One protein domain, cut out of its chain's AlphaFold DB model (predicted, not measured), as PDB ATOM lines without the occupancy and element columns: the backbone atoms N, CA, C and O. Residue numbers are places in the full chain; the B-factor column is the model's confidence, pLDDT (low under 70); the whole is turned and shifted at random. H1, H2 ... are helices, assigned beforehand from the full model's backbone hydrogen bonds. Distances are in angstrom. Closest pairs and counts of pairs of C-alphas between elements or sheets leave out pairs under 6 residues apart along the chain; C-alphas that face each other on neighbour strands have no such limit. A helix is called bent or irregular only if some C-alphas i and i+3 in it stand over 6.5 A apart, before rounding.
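AT A GLANCE: This is residues 389 to 535 of the 781 residues of the protein "Uncharacterized protein DUF1963" of Uruburuella suis (UniProt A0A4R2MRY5). Three long helical stretches run side by side in alternating directions, with H2 between its hairpin partner H3 and arm H6a; H5 crosses one end from H3 to H6a, while H1 and arm H6b lie at the other end. The short H4 packs on H3, and a long link without a named helix leads past the H1 end to H7, which touches no helix. The printed part has 147 residues with seven named helices, H1 to H7, and no named strand; its class is all helix. It is compact, with a radius of gyration of the C-alphas of 16.0 A and spans of 46 by 36 by 23 A.

HOW THE PARTS SIT: Start with H1, residues 389 to 399, which touches H2, residues 401 to 418, only at the corner and only just, with 3 pairs of C-alphas within 8 A; the closest C-alphas, of Trp 397 and Val 404, are 6.2 A apart. H2 and H3, residues 422 to 444, form a hairpin at a shallow tilt of 13 degrees, opposite ways; the closest C-alphas, of Val 416 and Ser 425, are 6.3 A apart. H3 has a kink of 28 degrees near residue 433. H4, residues 452 to 460, only just touches H3, with 3 pairs of C-alphas within 8 A, the closest those of Met 435 and Leu 459, 6.0 A apart. H5, residues 464 to 476, touches H3 at a steep tilt of 40 degrees; the closest C-alphas, of Trp 428 and Thr 466, are 5.5 A apart. H6, residues 478 to 506, was assigned as one helix by its hydrogen bonds but is bent: C-alphas 493 and 496 are 7.6 A apart, and its arms H6a, residues 478 to 493, and H6b, residues 496 to 506, stand at a steep tilt of 61 degrees. H5 and H6a touch only at the corner, with the closest C-alphas, of Ile 474 and Arg 481, 4.8 A apart. H6a touches H2 at a shallow tilt of 22 degrees, opposite ways, closest at the C-alphas of Met 411 and Met 491, 7.2 A apart. H6b touches H2 with the C-alphas of Val 407 and Leu 499 closest, 6.3 A apart. H7, residues 524 to 533, is close to H4 but not clearly touching: the C-alphas of Leu 458 and Arg 531 are 7.4 A apart. In H1, H2, H4, H5, H6a, H6b and H7 every O i to N i+4 pair is within hydrogen-bond range; in H3, 17 of 19 are.

IN THESE COORDINATES: Find C-alpha 389 at (9.892, 35.117, 82.263), where H1 begins. H2 measures 25.8 A from first to last C-alpha, H3 32.8 A and H6a 22.6 A. H7 ends at C-alpha 533, at (31.476, 38.697, 102.126).

THE WHOLE: The C-alphas of Ala 476 and Ser 513, 46.8 A apart, are the two farthest apart, and the printed part has no cut. The link from H6 to H7, residues 507 to 523, is long. Confidence is under 70 at 34 residues, among them residues 510 to 535, and the mean pLDDT of H7 is 49.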
ATOM      1  N   SER A 389       9.895  34.458  80.952       72.81
ATOM      2  CA  SER A 389       9.892  35.117  82.263       72.81
ATOM      3  C   SER A 389      11.310  35.262  82.796       72.81
ATOM      4  O   SER A 389      11.676  36.340  83.268       72.81
ATOM      5  N   GLN A 390      12.136  34.228  82.624       74.31
ATOM      6  CA  GLN A 390      13.520  34.249  83.069       74.31
ATOM      7  C   GLN A 390      14.376  35.227  82.257       74.31
ATOM      8  O   GLN A 390      15.091  36.050  82.826       74.31
ATOM      9  N   SER A 391      14.250  35.217  80.929       72.81
ATOM     10  CA  SER A 391      14.960  36.150  80.041       72.81
ATOM     11  C   SER A 391      14.592  37.606  80.335       72.81
ATOM     12  O   SER A 391      15.452  38.488  80.376       72.81
ATOM     13  N   GLN A 392      13.305  37.865  80.573       79.56
ATOM     14  CA  GLN A 392      12.792  39.190  80.896       79.56
ATOM     15  C   GLN A 392      13.286  39.661  82.268       79.56
ATOM     16  O   GLN A 392      13.732  40.802  82.399       79.56
ATOM     17  N   TRP A 393      13.274  38.782  83.274       87.94
ATOM     18  CA  TRP A 393      13.846  39.065  84.589       87.94
ATOM     19  C   TRP A 393      15.347  39.377  84.501       87.94
ATOM     20  O   TRP A 393      15.792  40.389  85.042       87.94
ATOM     21  N   GLN A 394      16.124  38.589  83.750       83.94
ATOM     22  CA  GLN A 394      17.558  38.830  83.549       83.94
ATOM     23  C   GLN A 394      17.830  40.181  82.870       83.94
ATOM     24  O   GLN A 394      18.753  40.900  83.258       83.94
ATOM     25  N   ALA A 395      17.020  40.561  81.876       82.69
ATOM     26  CA  ALA A 395      17.122  41.869  81.231       82.69
ATOM     27  C   ALA A 395      16.803  43.018  82.211       82.69
ATOM     28  O   ALA A 395      17.477  44.055  82.210       82.69
ATOM     29  N   TYR A 396      15.821  42.835  83.100       88.44
ATOM     30  CA  TYR A 396      15.526  43.784  84.181       88.44
ATOM     31  C   TYR A 396      16.677  43.887  85.178       88.44
ATOM     32  O   TYR A 396      17.131  44.999  85.457       88.44
ATOM     33  N   TRP A 397      17.209  42.753  85.641       87.81
ATOM     34  CA  TRP A 397      18.338  42.708  86.566       87.81
ATOM     35  C   TRP A 397      19.571  43.395  85.983       87.81
ATOM     36  O   TRP A 397      20.197  44.222  86.637       87.81
ATOM     37  N   ARG A 398      19.911  43.122  84.722       85.19
ATOM     38  CA  ARG A 398      21.116  43.689  84.110       85.19
ATOM     39  C   ARG A 398      21.007  45.187  83.843       85.19
ATOM     40  O   ARG A 398      22.007  45.898  83.919       85.19
ATOM     41  N   SER A 399      19.818  45.659  83.477       85.06
ATOM     42  CA  SER A 399      19.611  47.065  83.128       85.06
ATOM     43  C   SER A 399      19.394  47.945  84.361       85.06
ATOM     44  O   SER A 399      19.965  49.032  84.437       85.06
ATOM     45  N   HIS A 400      18.593  47.484  85.326       89.06
ATOM     46  CA  HIS A 400      18.189  48.256  86.503       89.06
ATOM     47  C   HIS A 400      18.002  47.334  87.728       89.06
ATOM     48  O   HIS A 400      16.881  47.187  88.223       89.06
ATOM     49  N   PRO A 401      19.079  46.739  88.276       89.50
ATOM     50  CA  PRO A 401      18.977  45.750  89.359       89.50
ATOM     51  C   PRO A 401      18.341  46.322  90.634       89.50
ATOM     52  O   PRO A 401      17.631  45.632  91.354       89.50
ATOM     53  N   GLN A 402      18.532  47.620  90.883       89.31
ATOM     54  CA  GLN A 402      17.914  48.331  92.005       89.31
ATOM     55  C   GLN A 402      16.388  48.395  91.877       89.31
ATOM     56  O   GLN A 402      15.692  48.193  92.863       89.31
ATOM     57  N   ALA A 403      15.865  48.607  90.666       88.25
ATOM     58  CA  ALA A 403      14.424  48.647  90.422       88.25
ATOM     59  C   ALA A 403      13.779  47.258  90.557       88.25
ATOM     60  O   ALA A 403      12.641  47.147  91.005       88.25
ATOM     61  N   VAL A 404      14.512  46.189  90.217       90.62
ATOM     62  CA  VAL A 404      14.065  44.808  90.472       90.62
ATOM     63  C   VAL A 404      13.908  44.570  91.973       90.62
ATOM     64  O   VAL A 404      12.842  44.164  92.430       90.62
ATOM     65  N   LEU A 405      14.940  44.914  92.746       90.44
ATOM     66  CA  LEU A 405      14.933  44.752  94.199       90.44
ATOM     67  C   LEU A 405      13.881  45.617  94.890       90.44
ATOM     68  O   LEU A 405      13.308  45.183  95.880       90.44
ATOM     69  N   GLU A 406      13.589  46.818  94.388       88.75
ATOM     70  CA  GLU A 406      12.505  47.648  94.926       88.75
ATOM     71  C   GLU A 406      11.152  46.928  94.880       88.75
ATOM     72  O   GLU A 406      10.404  46.970  95.861       88.75
ATOM     73  N   VAL A 407      10.857  46.238  93.775       89.69
ATOM     74  CA  VAL A 407       9.623  45.456  93.621       89.69
ATOM     75  C   VAL A 407       9.634  44.233  94.535       89.69
ATOM     76  O   VAL A 407       8.656  44.010  95.249       89.69
ATOM     77  N   ASP A 408      10.737  43.485  94.572       88.56
ATOM     78  CA  ASP A 408      10.855  42.295  95.422       88.56
ATOM     79  C   ASP A 408      10.794  42.658  96.918       88.56
ATOM     80  O   ASP A 408      10.102  42.005  97.699       88.56
ATOM     81  N   TRP A 409      11.419  43.763  97.337       88.81
ATOM     82  CA  TRP A 409      11.318  44.256  98.712       88.81
ATOM     83  C   TRP A 409       9.912  44.725  99.063       88.81
ATOM     84  O   TRP A 409       9.492  44.544 100.202       88.81
ATOM     85  N   GLN A 410       9.182  45.324  98.119       89.44
ATOM     86  CA  GLN A 410       7.784  45.680  98.341       89.44
ATOM     87  C   GLN A 410       6.920  44.423  98.515       89.44
ATOM     88  O   GLN A 410       6.064  44.387  99.396       89.44
ATOM     89  N   MET A 411       7.157  43.382  97.715       91.25
ATOM     90  CA  MET A 411       6.480  42.093  97.877       91.25
ATOM     91  C   MET A 411       6.795  41.471  99.243       91.25
ATOM     92  O   MET A 411       5.881  41.028  99.934       91.25
ATOM     93  N   GLN A 412       8.053  41.532  99.684       88.19
ATOM     94  CA  GLN A 412       8.448  41.047 101.004       88.19
ATOM     95  C   GLN A 412       7.869  41.898 102.149       88.19
ATOM     96  O   GLN A 412       7.480  41.352 103.178       88.19
ATOM     97  N   ASP A 413       7.740  43.218 101.979       90.44
ATOM     98  CA  ASP A 413       7.040  44.092 102.932       90.44
ATOM     99  C   ASP A 413       5.558  43.709 103.062       90.44
ATOM    100  O   ASP A 413       5.028  43.653 104.173       90.44
ATOM    101  N   GLU A 414       4.885  43.442 101.936       91.44
ATOM    102  CA  GLU A 414       3.494  42.974 101.904       91.44
ATOM    103  C   GLU A 414       3.355  41.618 102.608       91.44
ATOM    104  O   GLU A 414       2.432  41.430 103.406       91.44
ATOM    105  N   LEU A 415       4.297  40.703 102.358       90.81
ATOM    106  CA  LEU A 415       4.342  39.389 102.986       90.81
ATOM    107  C   LEU A 415       4.528  39.508 104.503       90.81
ATOM    108  O   LEU A 415       3.700  39.002 105.253       90.81
ATOM    109  N   VAL A 416       5.540  40.246 104.971       91.44
ATOM    110  CA  VAL A 416       5.804  40.469 106.404       91.44
ATOM    111  C   VAL A 416       4.630  41.177 107.086       91.44
ATOM    112  O   VAL A 416       4.244  40.818 108.200       91.44
ATOM    113  N   ALA A 417       3.998  42.149 106.423       89.69
ATOM    114  CA  ALA A 417       2.815  42.819 106.959       89.69
ATOM    115  C   ALA A 417       1.615  41.866 107.114       89.69
ATOM    116  O   ALA A 417       0.829  42.029 108.053       89.69
ATOM    117  N   ALA A 418       1.481  40.854 106.248       90.38
ATOM    118  CA  ALA A 418       0.397  39.873 106.305       90.38
ATOM    119  C   ALA A 418       0.444  38.968 107.552       90.38
ATOM    120  O   ALA A 418      -0.579  38.379 107.917       90.38
ATOM    121  N   PHE A 419       1.584  38.905 108.248       90.56
ATOM    122  CA  PHE A 419       1.700  38.252 109.556       90.56
ATOM    123  C   PHE A 419       1.054  39.063 110.683       90.56
ATOM    124  O   PHE A 419       0.684  38.502 111.710       90.56
ATOM    125  N   GLY A 420       0.896  40.381 110.519       87.44
ATOM    126  CA  GLY A 420       0.280  41.247 111.528       87.44
ATOM    127  C   GLY A 420       1.079  41.386 112.833       87.44
ATOM    128  O   GLY A 420       0.540  41.896 113.816       87.44
ATOM    129  N   ASP A 421       2.346  40.961 112.855       88.19
ATOM    130  CA  ASP A 421       3.223  41.033 114.026       88.19
ATOM    131  C   ASP A 421       4.151  42.257 113.941       88.19
ATOM    132  O   ASP A 421       5.019  42.381 113.069       88.19
ATOM    133  N   ALA A 422       3.971  43.186 114.882       87.81
ATOM    134  CA  ALA A 422       4.762  44.409 114.976       87.81
ATOM    135  C   ALA A 422       6.236  44.148 115.334       87.81
ATOM    136  O   ALA A 422       7.103  44.925 114.933       87.81
ATOM    137  N   LYS A 423       6.530  43.072 116.073       87.81
ATOM    138  CA  LYS A 423       7.896  42.663 116.415       87.81
ATOM    139  C   LYS A 423       8.584  42.066 115.194       87.81
ATOM    140  O   LYS A 423       9.697  42.482 114.893       87.81
ATOM    141  N   LEU A 424       7.904  41.193 114.449       89.44
ATOM    142  CA  LEU A 424       8.407  40.678 113.171       89.44
ATOM    143  C   LEU A 424       8.669  41.818 112.179       89.44
ATOM    144  O   LEU A 424       9.743  41.892 111.593       89.44
ATOM    145  N   SER A 425       7.736  42.766 112.068       90.44
ATOM    146  CA  SER A 425       7.902  43.960 111.228       90.44
ATOM    147  C   SER A 425       9.122  44.797 111.637       90.44
ATOM    148  O   SER A 425       9.806  45.373 110.792       90.44
ATOM    149  N   GLN A 426       9.416  44.873 112.940       87.81
ATOM    150  CA  GLN A 426      10.588  45.577 113.459       87.81
ATOM    151  C   GLN A 426      11.894  44.818 113.179       87.81
ATOM    152  O   GLN A 426      12.889  45.460 112.840       87.81
ATOM    153  N   THR A 427      11.896  43.489 113.310       88.19
ATOM    154  CA  THR A 427      13.031  42.622 112.952       88.19
ATOM    155  C   THR A 427      13.337  42.734 111.461       88.19
ATOM    156  O   THR A 427      14.463  43.064 111.089       88.19
ATOM    157  N   TRP A 428      12.307  42.617 110.622       91.56
ATOM    158  CA  TRP A 428      12.405  42.810 109.181       91.56
ATOM    159  C   TRP A 428      12.988  44.176 108.823       91.56
ATOM    160  O   TRP A 428      13.931  44.259 108.045       91.56
ATOM    161  N   ALA A 429      12.514  45.261 109.441       87.94
ATOM    162  CA  ALA A 429      13.052  46.596 109.175       87.94
ATOM    163  C   ALA A 429      14.558  46.725 109.496       87.94
ATOM    164  O   ALA A 429      15.252  47.521 108.862       87.94
ATOM    165  N   GLN A 430      15.073  45.965 110.469       85.06
ATOM    166  CA  GLN A 430      16.496  45.959 110.822       85.06
ATOM    167  C   GLN A 430      17.329  45.108 109.861       85.06
ATOM    168  O   GLN A 430      18.397  45.544 109.426       85.06
ATOM    169  N   GLU A 431      16.863  43.909 109.517       85.62
ATOM    170  CA  GLU A 431      17.591  43.000 108.628       85.62
ATOM    171  C   GLU A 431      17.489  43.397 107.157       85.62
ATOM    172  O   GLU A 431      18.462  43.260 106.419       85.62
ATOM    173  N   ARG A 432      16.387  44.032 106.748       86.25
ATOM    174  CA  ARG A 432      16.242  44.624 105.414       86.25
ATOM    175  C   ARG A 432      17.356  45.619 105.109       86.25
ATOM    176  O   ARG A 432      17.841  45.651 103.987       86.25
ATOM    177  N   ALA A 433      17.822  46.390 106.092       83.00
ATOM    178  CA  ALA A 433      18.958  47.293 105.894       83.00
ATOM    179  C   ALA A 433      20.273  46.535 105.619       83.00
ATOM    180  O   ALA A 433      21.101  46.999 104.835       83.00
ATOM    181  N   LYS A 434      20.463  45.357 106.231       77.12
ATOM    182  CA  LYS A 434      21.618  44.480 105.973       77.12
ATOM    183  C   LYS A 434      21.516  43.841 104.589       77.12
ATOM    184  O   LYS A 434      22.482  43.868 103.836       77.12
ATOM    185  N   MET A 435      20.333  43.343 104.235       82.44
ATOM    186  CA  MET A 435      20.036  42.782 102.917       82.44
ATOM    187  C   MET A 435      20.121  43.836 101.796       82.44
ATOM    188  O   MET A 435      20.525  43.534 100.679       82.44
ATOM    189  N   GLN A 436      19.817  45.101 102.080       85.38
ATOM    190  CA  GLN A 436      20.017  46.188 101.123       85.38
ATOM    191  C   GLN A 436      21.508  46.467 100.898       85.38
ATOM    192  O   GLN A 436      21.953  46.533  99.757       85.38
ATOM    193  N   ALA A 437      22.308  46.540 101.968       80.94
ATOM    194  CA  ALA A 437      23.762  46.690 101.850       80.94
ATOM    195  C   ALA A 437      24.421  45.494 101.125       80.94
ATOM    196  O   ALA A 437      25.392  45.658 100.379       80.94
ATOM    197  N   ALA A 438      23.867  44.296 101.325       71.88
ATOM    198  CA  ALA A 438      24.221  43.076 100.611       71.88
ATOM    199  C   ALA A 438      24.001  43.212  99.104       71.88
ATOM    200  O   ALA A 438      24.928  43.046  98.306       71.88
ATOM    201  N   ALA A 439      22.779  43.578  98.733       81.44
ATOM    202  CA  ALA A 439      22.382  43.759  97.353       81.44
ATOM    203  C   ALA A 439      23.175  44.881  96.662       81.44
ATOM    204  O   ALA A 439      23.657  44.691  95.548       81.44
ATOM    205  N   ASP A 440      23.407  46.009  97.339       84.81
ATOM    206  CA  ASP A 440      24.236  47.105  96.822       84.81
ATOM    207  C   ASP A 440      25.658  46.637  96.492       84.81
ATOM    208  O   ASP A 440      26.258  47.078  95.508       84.81
ATOM    209  N   THR A 441      26.198  45.711  97.286       76.00
ATOM    210  CA  THR A 441      27.530  45.162  97.040       76.00
ATOM    211  C   THR A 441      27.547  44.204  95.852       76.00
ATOM    212  O   THR A 441      28.455  44.290  95.025       76.00
ATOM    213  N   LEU A 442      26.527  43.350  95.714       75.62
ATOM    214  CA  LEU A 442      26.343  42.494  94.536       75.62
ATOM    215  C   LEU A 442      26.245  43.326  93.255       75.62
ATOM    216  O   LEU A 442      26.930  43.049  92.269       75.62
ATOM    217  N   ILE A 443      25.464  44.404  93.297       83.88
ATOM    218  CA  ILE A 443      25.316  45.347  92.186       83.88
ATOM    219  C   ILE A 443      26.653  46.024  91.865       83.88
ATOM    220  O   ILE A 443      27.050  46.089  90.703       83.88
ATOM    221  N   ALA A 444      27.384  46.494  92.880       79.38
ATOM    222  CA  ALA A 444      28.681  47.145  92.694       79.38
ATOM    223  C   ALA A 444      29.752  46.205  92.110       79.38
ATOM    224  O   ALA A 444      30.645  46.661  91.395       79.38
ATOM    225  N   GLN A 445      29.663  44.905  92.397       71.50
ATOM    226  CA  GLN A 445      30.536  43.871  91.836       71.50
ATOM    227  C   GLN A 445      30.120  43.435  90.425       71.50
ATOM    228  O   GLN A 445      30.851  42.683  89.783       71.50
ATOM    229  N   GLY A 446      28.978  43.920  89.927       74.69
ATOM    230  CA  GLY A 446      28.420  43.493  88.650       74.69
ATOM    231  C   GLY A 446      28.000  42.025  88.674       74.69
ATOM    232  O   GLY A 446      28.191  41.338  87.675       74.69
ATOM    233  N   ALA A 447      27.491  41.544  89.814       71.12
ATOM    234  CA  ALA A 447      27.017  40.177  89.955       71.12
ATOM    235  C   ALA A 447      25.877  39.900  88.970       71.12
ATOM    236  O   ALA A 447      24.931  40.679  88.810       71.12
ATOM    237  N   LEU A 448      26.000  38.768  88.299       73.62
ATOM    238  CA  LEU A 448      25.095  38.288  87.276       73.62
ATOM    239  C   LEU A 448      24.427  37.015  87.813       73.62
ATOM    240  O   LEU A 448      25.062  36.298  88.577       73.62
ATOM    241  N   PHE A 449      23.169  36.754  87.462       73.38
ATOM    242  CA  PHE A 449      22.407  35.598  87.949       73.38
ATOM    243  C   PHE A 449      21.633  34.959  86.802       73.38
ATOM    244  O   PHE A 449      20.992  35.659  86.017       73.38
ATOM    245  N   GLU A 450      21.694  33.634  86.705       66.88
ATOM    246  CA  GLU A 450      20.942  32.890  85.690       66.88
ATOM    247  C   GLU A 450      19.471  32.776  86.059       66.88
ATOM    248  O   GLU A 450      18.620  32.891  85.181       66.88
ATOM    249  N   GLN A 451      19.189  32.604  87.349       71.12
ATOM    250  CA  GLN A 451      17.870  32.359  87.920       71.12
ATOM    251  C   GLN A 451      17.589  33.340  89.059       71.12
ATOM    252  O   GLN A 451      18.513  33.744  89.772       71.12
ATOM    253  N   ALA A 452      16.327  33.738  89.227       76.06
ATOM    254  CA  ALA A 452      15.954  34.678  90.284       76.06
ATOM    255  C   ALA A 452      16.138  34.056  91.679       76.06
ATOM    256  O   ALA A 452      16.584  34.720  92.614       76.06
ATOM    257  N   GLU A 453      15.934  32.746  91.775       71.88
ATOM    258  CA  GLU A 453      16.094  31.917  92.966       71.88
ATOM    259  C   GLU A 453      17.531  31.951  93.512       71.88
ATOM    260  O   GLU A 453      17.743  31.888  94.722       71.88
ATOM    261  N   GLN A 454      18.535  32.105  92.639       69.38
ATOM    262  CA  GLN A 454      19.940  32.226  93.051       69.38
ATOM    263  C   GLN A 454      20.178  33.515  93.846       69.38
ATOM    264  O   GLN A 454      20.905  33.508  94.842       69.38
ATOM    265  N   LEU A 455      19.563  34.617  93.410       76.56
ATOM    266  CA  LEU A 455      19.602  35.887  94.127       76.56
ATOM    267  C   LEU A 455      18.814  35.781  95.439       76.56
ATOM    268  O   LEU A 455      19.323  36.189  96.484       76.56
ATOM    269  N   ASP A 456      17.618  35.190  95.392       74.56
ATOM    270  CA  ASP A 456      16.730  35.050  96.549       74.56
ATOM    271  C   ASP A 456      17.398  34.223  97.668       74.56
ATOM    272  O   ASP A 456      17.429  34.650  98.824       74.56
ATOM    273  N   MET A 457      18.047  33.102  97.328       66.25
ATOM    274  CA  MET A 457      18.767  32.249  98.284       66.25
ATOM    275  C   MET A 457      19.938  32.977  98.963       66.25
ATOM    276  O   MET A 457      20.148  32.827 100.167       66.25
ATOM    277  N   LEU A 458      20.695  33.791  98.220       63.53
ATOM    278  CA  LEU A 458      21.805  34.569  98.781       63.53
ATOM    279  C   LEU A 458      21.317  35.688  99.701       63.53
ATOM    280  O   LEU A 458      21.905  35.926 100.757       63.53
ATOM    281  N   LEU A 459      20.253  36.388  99.307       70.88
ATOM    282  CA  LEU A 459      19.691  37.479 100.099       70.88
ATOM    283  C   LEU A 459      18.978  36.965 101.357       70.88
ATOM    284  O   LEU A 459      19.049  37.627 102.393       70.88
ATOM    285  N   ALA A 460      18.379  35.769 101.310       69.88
ATOM    286  CA  ALA A 460      17.767  35.117 102.467       69.88
ATOM    287  C   ALA A 460      18.764  34.913 103.624       69.88
ATOM    288  O   ALA A 460      18.401  35.036 104.794       69.88
ATOM    289  N   MET A 461      20.051  34.708 103.320       65.31
ATOM    290  CA  MET A 461      21.105  34.592 104.337       65.31
ATOM    291  C   MET A 461      21.312  35.881 105.152       65.31
ATOM    292  O   MET A 461      21.912  35.841 106.227       65.31
ATOM    293  N   ALA A 462      20.836  37.032 104.662       67.88
ATOM    294  CA  ALA A 462      20.945  38.321 105.341       67.88
ATOM    295  C   ALA A 462      19.765  38.630 106.281       67.88
ATOM    296  O   ALA A 462      19.800  39.661 106.962       67.88
ATOM    297  N   ILE A 463      18.741  37.764 106.318       74.44
ATOM    298  CA  ILE A 463      17.509  37.936 107.108       74.44
ATOM    299  C   ILE A 463      17.187  36.737 108.037       74.44
ATOM    300  O   ILE A 463      16.027  36.318 108.110       74.44
ATOM    301  N   PRO A 464      18.179  36.141 108.730       72.50
ATOM    302  CA  PRO A 464      17.976  34.917 109.506       72.50
ATOM    303  C   PRO A 464      16.941  35.071 110.628       72.50
ATOM    304  O   PRO A 464      16.144  34.159 110.844       72.50
ATOM    305  N   ASP A 465      16.899  36.218 111.313       80.31
ATOM    306  CA  ASP A 465      15.973  36.423 112.432       80.31
ATOM    307  C   ASP A 465      14.530  36.601 111.931       80.31
ATOM    308  O   ASP A 465      13.576  36.138 112.561       80.31
ATOM    309  N   THR A 466      14.356  37.262 110.783       81.00
ATOM    310  CA  THR A 466      13.058  37.427 110.120       81.00
ATOM    311  C   THR A 466      12.552  36.084 109.608       81.00
ATOM    312  O   THR A 466      11.398  35.747 109.864       81.00
ATOM    313  N   ALA A 467      13.407  35.301 108.941       78.62
ATOM    314  CA  ALA A 467      13.058  33.974 108.441       78.62
ATOM    315  C   ALA A 467      12.658  33.030 109.586       78.62
ATOM    316  O   ALA A 467      11.594  32.412 109.531       78.62
ATOM    317  N   ALA A 468      13.441  32.995 110.670       77.50
ATOM    318  CA  ALA A 468      13.124  32.200 111.855       77.50
ATOM    319  C   ALA A 468      11.800  32.633 112.508       77.50
ATOM    320  O   ALA A 468      10.977  31.795 112.874       77.50
ATOM    321  N   ALA A 469      11.550  33.940 112.618       79.25
ATOM    322  CA  ALA A 469      10.316  34.459 113.200       79.25
ATOM    323  C   ALA A 469       9.078  34.207 112.316       79.25
ATOM    324  O   ALA A 469       8.010  33.901 112.849       79.25
ATOM    325  N   MET A 470       9.207  34.283 110.986       82.75
ATOM    326  CA  MET A 470       8.148  33.890 110.045       82.75
ATOM    327  C   MET A 470       7.839  32.394 110.159       82.75
ATOM    328  O   MET A 470       6.674  32.024 110.307       82.75
ATOM    329  N   GLN A 471       8.870  31.545 110.174       81.62
ATOM    330  CA  GLN A 471       8.719  30.096 110.313       81.62
ATOM    331  C   GLN A 471       8.056  29.718 111.643       81.62
ATOM    332  O   GLN A 471       7.127  28.907 111.670       81.62
ATOM    333  N   ALA A 472       8.472  30.350 112.743       78.94
ATOM    334  CA  ALA A 472       7.868  30.156 114.058       78.94
ATOM    335  C   ALA A 472       6.389  30.578 114.084       78.94
ATOM    336  O   ALA A 472       5.558  29.874 114.656       78.94
ATOM    337  N   ALA A 473       6.040  31.696 113.440       75.38
ATOM    338  CA  ALA A 473       4.660  32.167 113.366       75.38
ATOM    339  C   ALA A 473       3.766  31.242 112.518       75.38
ATOM    340  O   ALA A 473       2.662  30.912 112.945       75.38
ATOM    341  N   ILE A 474       4.253  30.771 111.363       76.19
ATOM    342  CA  ILE A 474       3.555  29.801 110.496       76.19
ATOM    343  C   ILE A 474       3.359  28.459 111.212       76.19
ATOM    344  O   ILE A 474       2.300  27.845 111.106       76.19
ATOM    345  N   SER A 475       4.364  28.005 111.961       75.44
ATOM    346  CA  SER A 475       4.306  26.730 112.691       75.44
ATOM    347  C   SER A 475       3.343  26.776 113.883       75.44
ATOM    348  O   SER A 475       2.826  25.743 114.303       75.44
ATOM    349  N   ALA A 476       3.087  27.969 114.429       74.75
ATOM    350  CA  ALA A 476       2.197  28.174 115.568       74.75
ATOM    351  C   ALA A 476       0.715  28.355 115.186       74.75
ATOM    352  O   ALA A 476      -0.150  28.204 116.051       74.75
ATOM    353  N   ASP A 477       0.408  28.686 113.928       81.81
ATOM    354  CA  ASP A 477      -0.946  29.008 113.466       81.81
ATOM    355  C   ASP A 477      -1.198  28.428 112.060       81.81
ATOM    356  O   ASP A 477      -0.721  28.941 111.047       81.81
ATOM    357  N   ALA A 478      -1.965  27.336 112.001       73.44
ATOM    358  CA  ALA A 478      -2.276  26.630 110.758       73.44
ATOM    359  C   ALA A 478      -3.139  27.461 109.788       73.44
ATOM    360  O   ALA A 478      -2.942  27.377 108.575       73.44
ATOM    361  N   ASP A 479      -4.038  28.308 110.300       82.25
ATOM    362  CA  ASP A 479      -4.853  29.197 109.463       82.25
ATOM    363  C   ASP A 479      -3.981  30.316 108.870       82.25
ATOM    364  O   ASP A 479      -4.130  30.696 107.701       82.25
ATOM    365  N   LEU A 480      -3.025  30.821 109.658       79.44
ATOM    366  CA  LEU A 480      -1.995  31.738 109.181       79.44
ATOM    367  C   LEU A 480      -1.114  31.072 108.118       79.44
ATOM    368  O   LEU A 480      -0.899  31.691 107.078       79.44
ATOM    369  N   ARG A 481      -0.673  29.820 108.312       83.19
ATOM    370  CA  ARG A 481       0.092  29.049 107.314       83.19
ATOM    371  C   ARG A 481      -0.642  28.977 105.982       83.19
ATOM    372  O   ARG A 481      -0.086  29.376 104.964       83.19
ATOM    373  N   THR A 482      -1.902  28.542 105.974       80.00
ATOM    374  CA  THR A 482      -2.690  28.448 104.736       80.00
ATOM    375  C   THR A 482      -2.854  29.810 104.059       80.00
ATOM    376  O   THR A 482      -2.711  29.913 102.839       80.00
ATOM    377  N   ARG A 483      -3.101  30.876 104.835       88.12
ATOM    378  CA  ARG A 483      -3.233  32.239 104.300       88.12
ATOM    379  C   ARG A 483      -1.927  32.758 103.696       88.12
ATOM    380  O   ARG A 483      -1.961  33.329 102.607       88.12
ATOM    381  N   ILE A 484      -0.804  32.581 104.391       88.56
ATOM    382  CA  ILE A 484       0.518  33.042 103.949       88.56
ATOM    383  C   ILE A 484       0.986  32.244 102.728       88.56
ATOM    384  O   ILE A 484       1.316  32.857 101.718       88.56
ATOM    385  N   SER A 485       0.872  30.913 102.729       76.56
ATOM    386  CA  SER A 485       1.238  30.086 101.567       76.56
ATOM    387  C   SER A 485       0.347  30.322 100.338       76.56
ATOM    388  O   SER A 485       0.771  30.104  99.203       76.56
ATOM    389  N   GLY A 486      -0.909  30.744 100.532       79.81
ATOM    390  CA  GLY A 486      -1.765  31.211  99.437       79.81
ATOM    391  C   GLY A 486      -1.280  32.545  98.862       79.81
ATOM    392  O   GLY A 486      -1.174  32.692  97.647       79.81
ATOM    393  N   LEU A 487      -0.929  33.492  99.739       83.75
ATOM    394  CA  LEU A 487      -0.399  34.799  99.356       83.75
ATOM    395  C   LEU A 487       0.938  34.686  98.609       83.75
ATOM    396  O   LEU A 487       1.094  35.330  97.576       83.75
ATOM    397  N   GLU A 488       1.860  33.848  99.084       79.12
ATOM    398  CA  GLU A 488       3.160  33.591  98.447       79.12
ATOM    399  C   GLU A 488       2.992  33.025  97.035       79.12
ATOM    400  O   GLU A 488       3.588  33.546  96.095       79.12
ATOM    401  N   ARG A 489       2.101  32.040  96.846       72.75
ATOM    402  CA  ARG A 489       1.785  31.497  95.513       72.75
ATOM    403  C   ARG A 489       1.242  32.564  94.565       72.75
ATOM    404  O   ARG A 489       1.697  32.661  93.426       72.75
ATOM    405  N   THR A 490       0.312  33.403  95.026       80.31
ATOM    406  CA  THR A 490      -0.214  34.514  94.213       80.31
ATOM    407  C   THR A 490       0.861  35.562  93.905       80.31
ATOM    408  O   THR A 490       0.910  36.096  92.797       80.31
ATOM    409  N   MET A 491       1.730  35.871  94.869       81.25
ATOM    410  CA  MET A 491       2.826  36.823  94.697       81.25
ATOM    411  C   MET A 491       3.859  36.325  93.685       81.25
ATOM    412  O   MET A 491       4.233  37.095  92.801       81.25
ATOM    413  N   LEU A 492       4.265  35.054  93.766       74.75
ATOM    414  CA  LEU A 492       5.220  34.437  92.843       74.75
ATOM    415  C   LEU A 492       4.663  34.369  91.417       74.75
ATOM    416  O   LEU A 492       5.311  34.859  90.495       74.75
ATOM    417  N   GLY A 493       3.420  33.900  91.241       69.69
ATOM    418  CA  GLY A 493       2.760  33.892  89.928       69.69
ATOM    419  C   GLY A 493       2.579  35.291  89.318       69.69
ATOM    420  O   GLY A 493       2.558  35.452  88.100       69.69
ATOM    421  N   GLY A 494       2.497  36.335  90.152       80.25
ATOM    422  CA  GLY A 494       2.367  37.732  89.727       80.25
ATOM    423  C   GLY A 494       3.673  38.537  89.657       80.25
ATOM    424  O   GLY A 494       3.624  39.711  89.268       80.25
ATOM    425  N   ARG A 495       4.830  37.966  90.031       83.94
ATOM    426  CA  ARG A 495       6.108  38.696  90.190       83.94
ATOM    427  C   ARG A 495       6.501  39.445  88.916       83.94
ATOM    428  O   ARG A 495       6.764  40.649  88.953       83.94
ATOM    429  N   MET A 496       6.442  38.773  87.765       86.19
ATOM    430  CA  MET A 496       6.816  39.383  86.485       86.19
ATOM    431  C   MET A 496       5.875  40.501  86.036       86.19
ATOM    432  O   MET A 496       6.332  41.510  85.494       86.19
ATOM    433  N   ALA A 497       4.576  40.376  86.310       83.75
ATOM    434  CA  ALA A 497       3.610  41.427  86.009       83.75
ATOM    435  C   ALA A 497       3.869  42.691  86.848       83.75
ATOM    436  O   ALA A 497       3.777  43.808  86.331       83.75
ATOM    437  N   ARG A 498       4.249  42.530  88.125       87.38
ATOM    438  CA  ARG A 498       4.613  43.645  89.017       87.38
ATOM    439  C   ARG A 498       5.884  44.353  88.549       87.38
ATOM    440  O   ARG A 498       5.892  45.581  88.474       87.38
ATOM    441  N   LEU A 499       6.914  43.594  88.171       88.00
ATOM    442  CA  LEU A 499       8.146  44.141  87.596       88.00
ATOM    443  C   LEU A 499       7.858  44.922  86.309       88.00
ATOM    444  O   LEU A 499       8.228  46.091  86.198       88.00
ATOM    445  N   ALA A 500       7.119  44.331  85.368       83.94
ATOM    446  CA  ALA A 500       6.764  44.995  84.115       83.94
ATOM    447  C   ALA A 500       5.989  46.306  84.348       83.94
ATOM    448  O   ALA A 500       6.310  47.335  83.747       83.94
ATOM    449  N   ALA A 501       5.012  46.301  85.263       87.50
ATOM    450  CA  ALA A 501       4.240  47.490  85.617       87.50
ATOM    451  C   ALA A 501       5.102  48.581  86.275       87.50
ATOM    452  O   ALA A 501       4.945  49.761  85.951       87.50
ATOM    453  N   HIS A 502       6.025  48.206  87.166       88.94
ATOM    454  CA  HIS A 502       6.943  49.146  87.812       88.94
ATOM    455  C   HIS A 502       7.846  49.837  86.783       88.94
ATOM    456  O   HIS A 502       7.903  51.066  86.737       88.94
ATOM    457  N   PHE A 503       8.493  49.069  85.903       86.88
ATOM    458  CA  PHE A 503       9.371  49.617  84.866       86.88
ATOM    459  C   PHE A 503       8.609  50.515  83.883       86.88
ATOM    460  O   PHE A 503       9.085  51.599  83.532       86.88
ATOM    461  N   GLN A 504       7.388  50.119  83.506       84.88
ATOM    462  CA  GLN A 504       6.510  50.934  82.671       84.88
ATOM    463  C   GLN A 504       6.141  52.263  83.348       84.88
ATOM    464  O   GLN A 504       6.197  53.315  82.709       84.88
ATOM    465  N   ALA A 505       5.782  52.237  84.634       85.94
ATOM    466  CA  ALA A 505       5.408  53.431  85.392       85.94
ATOM    467  C   ALA A 505       6.600  54.366  85.654       85.94
ATOM    468  O   ALA A 505       6.442  55.588  85.626       85.94
ATOM    469  N   ALA A 506       7.791  53.804  85.866       82.88
ATOM    470  CA  ALA A 506       9.033  54.544  86.065       82.88
ATOM    471  C   ALA A 506       9.638  55.086  84.752       82.88
ATOM    472  O   ALA A 506      10.589  55.867  84.786       82.88
ATOM    473  N   GLY A 507       9.086  54.706  83.591       82.88
ATOM    474  CA  GLY A 507       9.603  55.099  82.276       82.88
ATOM    475  C   GLY A 507      10.967  54.482  81.952       82.88
ATOM    476  O   GLY A 507      11.698  55.022  81.120       82.88
ATOM    477  N   LEU A 508      11.318  53.380  82.618       80.12
ATOM    478  CA  LEU A 508      12.559  52.650  82.401       80.12
ATOM    479  C   LEU A 508      12.411  51.786  81.148       80.12
ATOM    480  O   LEU A 508      11.467  51.009  81.016       80.12
ATOM    481  N   THR A 509      13.344  51.925  80.211       74.12
ATOM    482  CA  THR A 509      13.367  51.109  78.995       74.12
ATOM    483  C   THR A 509      14.266  49.907  79.202       74.12
ATOM    484  O   THR A 509      15.420  50.065  79.603       74.12
ATOM    485  N   VAL A 510      13.751  48.728  78.880       69.50
ATOM    486  CA  VAL A 510      14.490  47.471  78.970       69.50
ATOM    487  C   VAL A 510      14.630  46.919  77.567       69.50
ATOM    488  O   VAL A 510      13.663  46.871  76.810       69.50
ATOM    489  N   ASP A 511      15.854  46.538  77.233       68.75
ATOM    490  CA  ASP A 511      16.183  45.878  75.983       68.75
ATOM    491  C   ASP A 511      16.377  44.387  76.273       68.75
ATOM    492  O   ASP A 511      17.311  44.005  76.977       68.75
ATOM    493  N   GLU A 512      15.480  43.543  75.764       62.81
ATOM    494  CA  GLU A 512      15.532  42.088  75.965       62.81
ATOM    495  C   GLU A 512      16.813  41.461  75.384       62.81
ATOM    496  O   GLU A 512      17.245  40.416  75.862       62.81
ATOM    497  N   SER A 513      17.508  42.132  74.448       59.62
ATOM    498  CA  SER A 513      18.829  41.688  73.963       59.62
ATOM    499  C   SER A 513      19.931  41.761  75.028       59.62
ATOM    500  O   SER A 513      21.031  41.244  74.839       59.62
ATOM    501  N   THR A 514      19.646  42.397  76.168       64.00
ATOM    502  CA  THR A 514      20.562  42.464  77.307       64.00
ATOM    503  C   THR A 514      20.427  41.274  78.260       64.00
ATOM    504  O   THR A 514      21.221  41.189  79.198       64.00
ATOM    505  N   ALA A 515      19.506  40.332  78.020       66.44
ATOM    506  CA  ALA A 515      19.404  39.093  78.794       66.44
ATOM    507  C   ALA A 515      20.751  38.348  78.873       66.44
ATOM    508  O   ALA A 515      21.652  38.522  78.040       66.44
ATOM    509  N   MET A 516      20.935  37.569  79.936       62.50
ATOM    510  CA  MET A 516      22.194  36.873  80.159       62.50
ATOM    511  C   MET A 516      22.251  35.591  79.322       62.50
ATOM    512  O   MET A 516      21.311  34.803  79.350       62.50
ATOM    513  N   PRO A 517      23.356  35.326  78.609       57.00
ATOM    514  CA  PRO A 517      23.592  34.008  78.034       57.00
ATOM    515  C   PRO A 517      23.770  32.963  79.147       57.00
ATOM    516  O   PRO A 517      24.408  33.255  80.160       57.00
ATOM    517  N   ALA A 518      23.276  31.741  78.920       51.28
ATOM    518  CA  ALA A 518      23.260  30.615  79.870       51.28
ATOM    519  C   ALA A 518      24.647  30.084  80.309       51.28
ATOM    520  O   ALA A 518      24.752  29.024  80.905       51.28
ATOM    521  N   ASN A 519      25.738  30.762  79.953       50.41
ATOM    522  CA  ASN A 519      27.109  30.388  80.302       50.41
ATOM    523  C   ASN A 519      27.879  31.516  81.009       50.41
ATOM    524  O   ASN A 519      29.104  31.449  81.119       50.41
ATOM    525  N   ILE A 520      27.182  32.571  81.444       52.19
ATOM    526  CA  ILE A 520      27.771  33.732  82.135       52.19
ATOM    527  C   ILE A 520      27.356  33.758  83.628       52.19
ATOM    528  O   ILE A 520      27.556  34.768  84.302       52.19
ATOM    529  N   ALA A 521      26.814  32.661  84.184       53.56
ATOM    530  CA  ALA A 521      26.577  32.542  85.627       53.56
ATOM    531  C   ALA A 521      27.846  32.721  86.475       53.56
ATOM    532  O   ALA A 521      28.958  32.395  86.042       53.56
ATOM    533  N   PRO A 522      27.680  33.168  87.732       51.75
ATOM    534  CA  PRO A 522      28.749  33.173  88.704       51.75
ATOM    535  C   PRO A 522      29.120  31.724  89.037       51.75
ATOM    536  O   PRO A 522      28.265  30.894  89.343       51.75
ATOM    537  N   SER A 523      30.411  31.408  89.002       49.72
ATOM    538  CA  SER A 523      30.902  30.096  89.407       49.72
ATOM    539  C   SER A 523      30.586  29.836  90.883       49.72
ATOM    540  O   SER A 523      30.480  30.762  91.693       49.72
ATOM    541  N   ARG A 524      30.525  28.557  91.276       45.56
ATOM    542  CA  ARG A 524      30.416  28.152  92.689       45.56
ATOM    543  C   ARG A 524      31.432  28.876  93.581       45.56
ATOM    544  O   ARG A 524      31.127  29.224  94.713       45.56
ATOM    545  N   GLU A 525      32.626  29.142  93.064       48.53
ATOM    546  CA  GLU A 525      33.681  29.872  93.769       48.53
ATOM    547  C   GLU A 525      33.345  31.363  93.970       48.53
ATOM    548  O   GLU A 525      33.617  31.913  95.033       48.53
ATOM    549  N   GLN A 526      32.689  32.008  93.003       49.41
ATOM    550  CA  GLN A 526      32.201  33.388  93.127       49.41
ATOM    551  C   GLN A 526      31.022  33.489  94.106       49.41
ATOM    552  O   GLN A 526      30.969  34.425  94.903       49.41
ATOM    553  N   LEU A 527      30.125  32.497  94.119       49.72
ATOM    554  CA  LEU A 527      29.039  32.400  95.102       49.72
ATOM    555  C   LEU A 527      29.574  32.204  96.530       49.72
ATOM    556  O   LEU A 527      29.083  32.827  97.469       49.72
ATOM    557  N   LEU A 528      30.631  31.402  96.696       50.22
ATOM    558  CA  LEU A 528      31.324  31.235  97.978       50.22
ATOM    559  C   LEU A 528      32.019  32.528  98.434       50.22
ATOM    560  O   LEU A 528      31.957  32.862  99.610       50.22
ATOM    561  N   GLN A 529      32.608  33.302  97.521       51.56
ATOM    562  CA  GLN A 529      33.202  34.607  97.849       51.56
ATOM    563  C   GLN A 529      32.155  35.633  98.299       51.56
ATOM    564  O   GLN A 529      32.410  36.408  99.218       51.56
ATOM    565  N   VAL A 530      30.974  35.624  97.676       46.69
ATOM    566  CA  VAL A 530      29.821  36.437  98.084       46.69
ATOM    567  C   VAL A 530      29.311  36.006  99.465       46.69
ATOM    568  O   VAL A 530      29.088  36.857 100.322       46.69
ATOM    569  N   ARG A 531      29.205  34.697  99.722       47.66
ATOM    570  CA  ARG A 531      28.874  34.138 101.044       47.66
ATOM    571  C   ARG A 531      29.870  34.581 102.121       47.66
ATOM    572  O   ARG A 531      29.468  35.011 103.199       47.66
ATOM    573  N   ASP A 532      31.165  34.528 101.823       50.91
ATOM    574  CA  ASP A 532      32.224  34.949 102.745       50.91
ATOM    575  C   ASP A 532      32.188  36.474 102.994       50.91
ATOM    576  O   ASP A 532      32.533  36.940 104.083       50.91
ATOM    577  N   LEU A 533      31.707  37.254 102.016       46.47
ATOM    578  CA  LEU A 533      31.476  38.697 102.126       46.47
ATOM    579  C   LEU A 533      30.399  39.048 103.165       46.47
ATOM    580  O   LEU A 533      30.475  40.104 103.798       46.47
ATOM    581  N   PHE A 534      29.432  38.150 103.378       44.97
ATOM    582  CA  PHE A 534      28.413  38.273 104.423       44.97
ATOM    583  C   PHE A 534      28.941  37.988 105.832       44.97
ATOM    584  O   PHE A 534      28.207  38.158 106.803       44.97
ATOM    585  N   GLY A 535      30.218  37.609 105.977       42.38
ATOM    586  CA  GLY A 535      30.829  37.332 107.278       42.38
ATOM    587  C   GLY A 535      30.230  36.111 107.980       42.38
ATOM    588  O   GLY A 535      30.416  35.948 109.186       42.38
TER     589      GLY A 535